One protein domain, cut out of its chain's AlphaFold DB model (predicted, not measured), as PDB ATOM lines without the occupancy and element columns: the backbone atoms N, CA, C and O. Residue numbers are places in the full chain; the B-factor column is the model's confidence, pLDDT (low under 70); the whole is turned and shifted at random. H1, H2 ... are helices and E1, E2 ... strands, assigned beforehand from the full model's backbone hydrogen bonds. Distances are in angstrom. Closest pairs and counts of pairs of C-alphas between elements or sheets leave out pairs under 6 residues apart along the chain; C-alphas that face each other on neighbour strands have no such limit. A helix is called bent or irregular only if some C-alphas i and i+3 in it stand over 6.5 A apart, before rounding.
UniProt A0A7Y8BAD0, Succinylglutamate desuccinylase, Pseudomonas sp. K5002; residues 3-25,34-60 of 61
ATOM      1  N   HIS A   3     322.765 243.707 243.816       96.25
ATOM      2  CA  HIS A   3     322.328 242.446 243.219       96.25
ATOM      3  C   HIS A   3     320.797 242.386 243.225       96.25
ATOM      4  O   HIS A   3     320.178 242.589 244.267       96.25
ATOM      5  N   GLN A   4     320.191 242.149 242.064       97.25
ATOM      6  CA  GLN A   4     318.743 242.003 241.913       97.25
ATOM      7  C   GLN A   4     318.426 240.672 241.240       97.25
ATOM      8  O   GLN A   4     319.063 240.316 240.244       97.25
ATOM      9  N   ILE A   5     317.429 239.980 241.781       97.81
ATOM     10  CA  ILE A   5     316.956 238.680 241.313       97.81
ATOM     11  C   ILE A   5     315.622 238.888 240.600       97.81
ATOM     12  O   ILE A   5     314.708 239.493 241.159       97.81
ATOM     13  N   HIS A   6     315.523 238.380 239.377       96.75
ATOM     14  CA  HIS A   6     314.326 238.458 238.544       96.75
ATOM     15  C   HIS A   6     313.754 237.050 238.371       96.75
ATOM     16  O   HIS A   6     314.407 236.223 237.728       96.75
ATOM     17  N   PRO A   7     312.576 236.736 238.936       96.19
ATOM     18  CA  PRO A   7     311.952 235.436 238.730       96.19
ATOM     19  C   PRO A   7     311.512 235.285 237.269       96.19
ATOM     20  O   PRO A   7     311.047 236.236 236.638       96.19
ATOM     21  N   LEU A   8     311.642 234.074 236.735       93.94
ATOM     22  CA  LEU A   8     311.125 233.690 235.428       93.94
ATOM     23  C   LEU A   8     309.993 232.679 235.586       93.94
ATOM     24  O   LEU A   8     309.891 231.969 236.585       93.94
ATOM     25  N   VAL A   9     309.169 232.570 234.546       94.31
ATOM     26  CA  VAL A   9     308.118 231.554 234.488       94.31
ATOM     27  C   VAL A   9     308.747 230.158 234.541       94.31
ATOM     28  O   VAL A   9     309.574 229.790 233.700       94.31
ATOM     29  N   ALA A  10     308.330 229.370 235.529       92.44
ATOM     30  CA  ALA A  10     308.646 227.954 235.624       92.44
ATOM     31  C   ALA A  10     307.655 227.148 234.767       92.44
ATOM     32  O   ALA A  10     306.446 227.295 234.948       92.44
ATOM     33  N   PRO A  11     308.111 226.299 233.829       89.12
ATOM     34  CA  PRO A  11     307.203 225.595 232.924       89.12
ATOM     35  C   PRO A  11     306.576 224.343 233.539       89.12
ATOM     36  O   PRO A  11     305.645 223.798 232.954       89.12
ATOM     37  N   VAL A  12     307.086 223.861 234.677       94.56
ATOM     38  CA  VAL A  12     306.558 222.680 235.371       94.56
ATOM     39  C   VAL A  12     306.542 222.894 236.890       94.56
ATOM     40  O   VAL A  12     307.430 223.582 237.413       94.56
ATOM     41  N   PRO A  13     305.570 222.306 237.616       94.75
ATOM     42  CA  PRO A  13     305.507 222.386 239.073       94.75
ATOM     43  C   PRO A  13     306.796 221.904 239.746       94.75
ATOM     44  O   PRO A  13     307.414 220.935 239.309       94.75
ATOM     45  N   GLY A  14     307.189 222.579 240.826       95.38
ATOM     46  CA  GLY A  14     308.388 222.234 241.594       95.38
ATOM     47  C   GLY A  14     309.712 222.692 240.973       95.38
ATOM     48  O   GLY A  14     310.762 222.368 241.517       95.38
ATOM     49  N   THR A  15     309.690 223.449 239.870       96.06
ATOM     50  CA  THR A  15     310.892 224.099 239.320       96.06
ATOM     51  C   THR A  15     310.840 225.608 239.508       96.06
ATOM     52  O   THR A  15     309.764 226.199 239.555       96.06
ATOM     53  N   GLU A  16     312.011 226.235 239.589       94.88
ATOM     54  CA  GLU A  16     312.157 227.686 239.632       94.88
ATOM     55  C   GLU A  16     313.283 228.112 238.689       94.88
ATOM     56  O   GLU A  16     314.250 227.379 238.466       94.88
ATOM     57  N   ARG A  17     313.135 229.294 238.092       94.38
ATOM     58  CA  ARG A  17     314.134 229.907 237.217       94.38
ATOM     59  C   ARG A  17     314.278 231.364 237.606       94.38
ATOM     60  O   ARG A  17     313.277 232.046 237.808       94.38
ATOM     61  N   GLN A  18     315.512 231.841 237.679       95.75
ATOM     62  CA  GLN A  18     315.812 233.214 238.063       95.75
ATOM     63  C   GLN A  18     316.932 233.772 237.185       95.75
ATOM     64  O   GLN A  18     317.858 233.049 236.814       95.75
ATOM     65  N   ILE A  19     316.865 235.068 236.881       95.12
ATOM     66  CA  ILE A  19     317.981 235.832 236.320       95.12
ATOM     67  C   ILE A  19     318.577 236.686 237.432       95.12
ATOM     68  O   ILE A  19     317.885 237.466 238.083       95.12
ATOM     69  N   HIS A  20     319.889 236.578 237.608       95.81
ATOM     70  CA  HIS A  20     320.651 237.389 238.547       95.81
ATOM     71  C   HIS A  20     321.295 238.560 237.807       95.81
ATOM     72  O   HIS A  20     322.086 238.362 236.885       95.81
ATOM     73  N   SER A  21     320.974 239.786 238.215       96.31
ATOM     74  CA  SER A  21     321.569 241.004 237.658       96.31
ATOM     75  C   SER A  21     322.436 241.709 238.695       96.31
ATOM     76  O   SER A  21     322.001 241.978 239.818       96.31
ATOM     77  N   PHE A  22     323.670 242.018 238.311       96.25
ATOM     78  CA  PHE A  22     324.650 242.689 239.158       96.25
ATOM     79  C   PHE A  22     324.913 244.085 238.601       96.25
ATOM     80  O   PHE A  22     325.285 244.239 237.440       96.25
ATOM     81  N   HIS A  23     324.694 245.100 239.430       95.62
ATOM     82  CA  HIS A  23     324.810 246.507 239.065       95.62
ATOM     83  C   HIS A  23     326.030 247.098 239.776       95.62
ATOM     84  O   HIS A  23     326.155 247.002 241.005       95.62
ATOM     85  N   PHE A  24     326.918 247.697 238.990       95.38
ATOM     86  CA  PHE A  24     328.159 248.334 239.426       95.38
ATOM     87  C   PHE A  24     328.171 249.798 238.972       95.38
ATOM     88  O   PHE A  24     327.570 250.125 237.950       95.38
ATOM     89  N   GLY A  25     328.860 250.659 239.724       93.56
ATOM     90  CA  GLY A  25     328.897 252.103 239.480       93.56
ATOM     91  C   GLY A  25     327.775 252.893 240.178       93.56
ATOM     92  O   GLY A  25     326.959 252.311 240.902       93.56
ATOM     93  N   TYR A  34     324.636 247.468 229.458       95.62
ATOM     94  CA  TYR A  34     324.031 246.188 229.809       95.62
ATOM     95  C   TYR A  34     324.773 245.071 229.086       95.62
ATOM     96  O   TYR A  34     324.988 245.146 227.879       95.62
ATOM     97  N   ILE A  35     325.164 244.044 229.836       95.56
ATOM     98  CA  ILE A  35     325.859 242.871 229.315       95.56
ATOM     99  C   ILE A  35     325.075 241.651 229.772       95.56
ATOM    100  O   ILE A  35     324.832 241.472 230.966       95.56
ATOM    101  N   GLN A  36     324.707 240.816 228.809       95.00
ATOM    102  CA  GLN A  36     324.089 239.520 229.033       95.00
ATOM    103  C   GLN A  36     324.916 238.463 228.313       95.00
ATOM    104  O   GLN A  36     325.375 238.675 227.192       95.00
ATOM    105  N   SER A  37     325.084 237.320 228.964       94.62
ATOM    106  CA  SER A  37     325.686 236.123 228.390       94.62
ATOM    107  C   SER A  37     324.821 234.908 228.708       94.62
ATOM    108  O   SER A  37     323.922 234.999 229.547       94.62
ATOM    109  N   SER A  38     325.148 233.765 228.099       91.75
ATOM    110  CA  SER A  38     324.514 232.476 228.406       91.75
ATOM    111  C   SER A  38     323.013 232.467 228.115       91.75
ATOM    112  O   SER A  38     322.231 231.969 228.925       91.75
ATOM    113  N   LEU A  39     322.594 233.052 226.984       90.69
ATOM    114  CA  LEU A  39     321.195 232.942 226.563       90.69
ATOM    115  C   LEU A  39     320.908 231.505 226.120       90.69
ATOM    116  O   LEU A  39     319.890 230.930 226.505       90.69
ATOM    117  N   HIS A  40     321.842 230.924 225.368       90.31
ATOM    118  CA  HIS A  40     321.875 229.493 225.099       90.31
ATOM    119  C   HIS A  40     322.835 228.801 226.076       90.31
ATOM    120  O   HIS A  40     323.828 229.377 226.529       90.31
ATOM    121  N   ALA A  41     322.527 227.551 226.430       84.56
ATOM    122  CA  ALA A  41     323.269 226.801 227.447       84.56
ATOM    123  C   ALA A  41     324.708 226.437 227.023       84.56
ATOM    124  O   ALA A  41     325.535 226.101 227.868       84.56
ATOM    125  N   ASP A  42     325.009 226.504 225.731       89.50
ATOM    126  CA  ASP A  42     326.279 226.131 225.107       89.50
ATOM    127  C   ASP A  42     327.202 227.330 224.812       89.50
ATOM    128  O   ASP A  42     328.332 227.153 224.354       89.50
ATOM    129  N   GLU A  43     326.793 228.555 225.154       89.69
ATOM    130  CA  GLU A  43     327.575 229.787 224.960       89.69
ATOM    131  C   GLU A  43     328.659 229.989 226.043       89.69
ATOM    132  O   GLU A  43     328.746 231.032 226.707       89.69
ATOM    133  N   LEU A  44     329.519 228.984 226.232       92.56
ATOM    134  CA  LEU A  44     330.532 228.953 227.295       92.56
ATOM    135  C   LEU A  44     331.526 230.132 227.271       92.56
ATOM    136  O   LEU A  44     331.818 230.662 228.347       92.56
ATOM    137  N   PRO A  45     332.040 230.604 226.114       95.38
ATOM    138  CA  PRO A  45     332.984 231.723 226.111       95.38
ATOM    139  C   PRO A  45     332.375 233.010 226.679       95.38
ATOM    140  O   PRO A  45     332.997 233.676 227.506       95.38
ATOM    141  N   GLY A  46     331.133 233.332 226.297       94.50
ATOM    142  CA  GLY A  46     330.425 234.511 226.799       94.50
ATOM    143  C   GLY A  46     330.172 234.428 228.304       94.50
ATOM    144  O   GLY A  46     330.404 235.400 229.024       94.50
ATOM    145  N   MET A  47     329.771 233.246 228.787       94.75
ATOM    146  CA  MET A  47     329.597 232.971 230.216       94.75
ATOM    147  C   MET A  47     330.877 233.252 231.017       94.75
ATOM    148  O   MET A  47     330.833 233.927 232.048       94.75
ATOM    149  N   LEU A  48     332.019 232.741 230.545       96.62
ATOM    150  CA  LEU A  48     333.308 232.900 231.221       96.62
ATOM    151  C   LEU A  48     333.735 234.369 231.274       96.62
ATOM    152  O   LEU A  48     334.170 234.843 232.326       96.62
ATOM    153  N   VAL A  49     333.562 235.110 230.177       96.81
ATOM    154  CA  VAL A  49     333.861 236.549 230.144       96.81
ATOM    155  C   VAL A  49     332.999 237.308 231.153       96.81
ATOM    156  O   VAL A  49     333.539 238.085 231.941       96.81
ATOM    157  N   ALA A  50     331.686 237.059 231.192       96.25
ATOM    158  CA  ALA A  50     330.791 237.712 232.147       96.25
ATOM    159  C   ALA A  50     331.147 237.375 233.607       96.25
ATOM    160  O   ALA A  50     331.108 238.253 234.475       96.25
ATOM    161  N   TRP A  51     331.551 236.129 233.883       95.50
ATOM    162  CA  TRP A  51     332.010 235.708 235.207       95.50
ATOM    163  C   TRP A  51     333.256 236.475 235.661       95.50
ATOM    164  O   TRP A  51     333.262 237.052 236.753       95.50
ATOM    165  N   HIS A  52     334.291 236.520 234.819       97.31
ATOM    166  CA  HIS A  52     335.516 237.252 235.130       97.31
ATOM    167  C   HIS A  52     335.259 238.754 235.245       97.31
ATOM    168  O   HIS A  52     335.735 239.377 236.191       97.31
ATOM    169  N   LEU A  53     334.459 239.331 234.345       97.00
ATOM    170  CA  LEU A  53     334.105 240.747 234.397       97.00
ATOM    171  C   LEU A  53     333.405 241.109 235.714       97.00
ATOM    172  O   LEU A  53     333.782 242.093 236.344       97.00
ATOM    173  N   LYS A  54     332.444 240.293 236.174       96.31
ATOM    174  CA  LYS A  54     331.781 240.480 237.475       96.31
ATOM    175  C   LYS A  54     332.792 240.502 238.627       96.31
ATOM    176  O   LYS A  54     332.682 241.360 239.497       96.31
ATOM    177  N   ALA A  55     333.750 239.572 238.639       96.44
ATOM    178  CA  ALA A  55     334.780 239.518 239.677       96.44
ATOM    179  C   ALA A  55     335.660 240.778 239.664       96.44
ATOM    180  O   ALA A  55     335.821 241.418 240.697       96.44
ATOM    181  N   ARG A  56     336.135 241.199 238.485       97.31
ATOM    182  CA  ARG A  56     336.975 242.400 238.343       97.31
ATOM    183  C   ARG A  56     336.231 243.691 238.684       97.31
ATOM    184  O   ARG A  56     336.806 244.570 239.305       97.31
ATOM    185  N   LEU A  57     334.953 243.811 238.325       96.12
ATOM    186  CA  LEU A  57     334.139 244.966 238.718       96.12
ATOM    187  C   LEU A  57     333.866 244.998 240.227       96.12
ATOM    188  O   LEU A  57     333.766 246.081 240.791       96.12
ATOM    189  N   ALA A  58     333.764 243.840 240.886       94.88
ATOM    190  CA  ALA A  58     333.604 243.772 242.338       94.88
ATOM    191  C   ALA A  58     334.856 244.230 243.103       94.88
ATOM    192  O   ALA A  58     334.717 244.759 244.197       94.88
ATOM    193  N   GLU A  59     336.050 244.078 242.523       95.81
ATOM    194  CA  GLU A  59     337.308 244.607 243.081       95.81
ATOM    195  C   GLU A  59     337.392 246.143 243.021       95.81
ATOM    196  O   GLU A  59     338.190 246.741 243.736       95.81
ATOM    197  N   LEU A  60     336.591 246.782 242.161       90.44
ATOM    198  CA  LEU A  60     336.584 248.234 241.937       90.44
ATOM    199  C   LEU A  60     335.416 248.955 242.634       90.44
ATOM    200  O   LEU A  60     335.280 250.169 242.475       90.44
TER     201      LEU A  60
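Overview. This is residues 3 to 25 and 34 to 60 of the 61 residues of the protein "Succinylglutamate desuccinylase" of Pseudomonas sp. K5002 (UniProt A0A7Y8BAD0). A narrow two-stranded hairpin, E1 and E2, and one helix, H1, make the two arms of a loose V: E2 and H1 come nearest toward their last residues, while the hairpin's turn, residues 9 to 16, lies far out at the other end of the longest axis. Residues 34 to 43, with no named element, lead to the first residue of H1, where the backbone folds back into the helix. The printed part has 50 residues with two named strands and one named helix, in the order E1, E2, H1; the sheet, in the order E1, E2, is antiparallel, and the class is mixed, helices and strands. The whole is loose, with a radius of gyration of the C-alphas of 13.1 A, and elongated, spanning 40 by 24 by 16 A.

Arrangement. The sheet has two strands, E1, residues 3 to 8, and E2, residues 17 to 23. They are antiparallel neighbours, with 154 degrees between their N-to-C directions, and form a hairpin joined by a short link of 8 residues. C-alphas 3 and 22 face each other at 4.7 A, and C-alphas 8 and 17 face each other at 5.2 A. N 4 and O 21, 2.9 A apart, and N 19 and O 6, 2.8 A apart, are within hydrogen-bond range. The helix H1, residues 44 to 58, has its centre 13.7 A from that of E2. One pair of C-alphas of E2 and H1 is within 8 A: the closest, those of Phe 22 and Lys 54, 7.7 A apart. E1 and H1 are apart. Every O i to N i+4 pair of H1 is within hydrogen-bond range.

Along the chain. E2 is the longest strand, with 7 residues, Arg 17 to His 23, and 19.8 A from first to last C-alpha. E1 has 6 residues, His 3 to Leu 8, and measures 16.2 A; its C-alpha 3 is at (322.328, 242.446, 243.219). H1 has 15 residues and measures 21.3 A, from C-alpha 44 at (330.532, 228.953, 227.295) to C-alpha 58 at (333.604, 243.772, 242.338). H1 is not bent.

Size, cuts and confidence. The two C-alphas farthest apart are those of Pro 13 and Leu 60, 40.5 A, while those of His 3 and Leu 60, the first and last printed, are 15.4 A apart. Residues 26 to 33 are not printed, and C-alphas 25 and 34 are 12.3 A apart across this cut. The link from E2 to H1 runs across the cut. The mean pLDDT of the printed part is 94.6, and no printed residue is under 70.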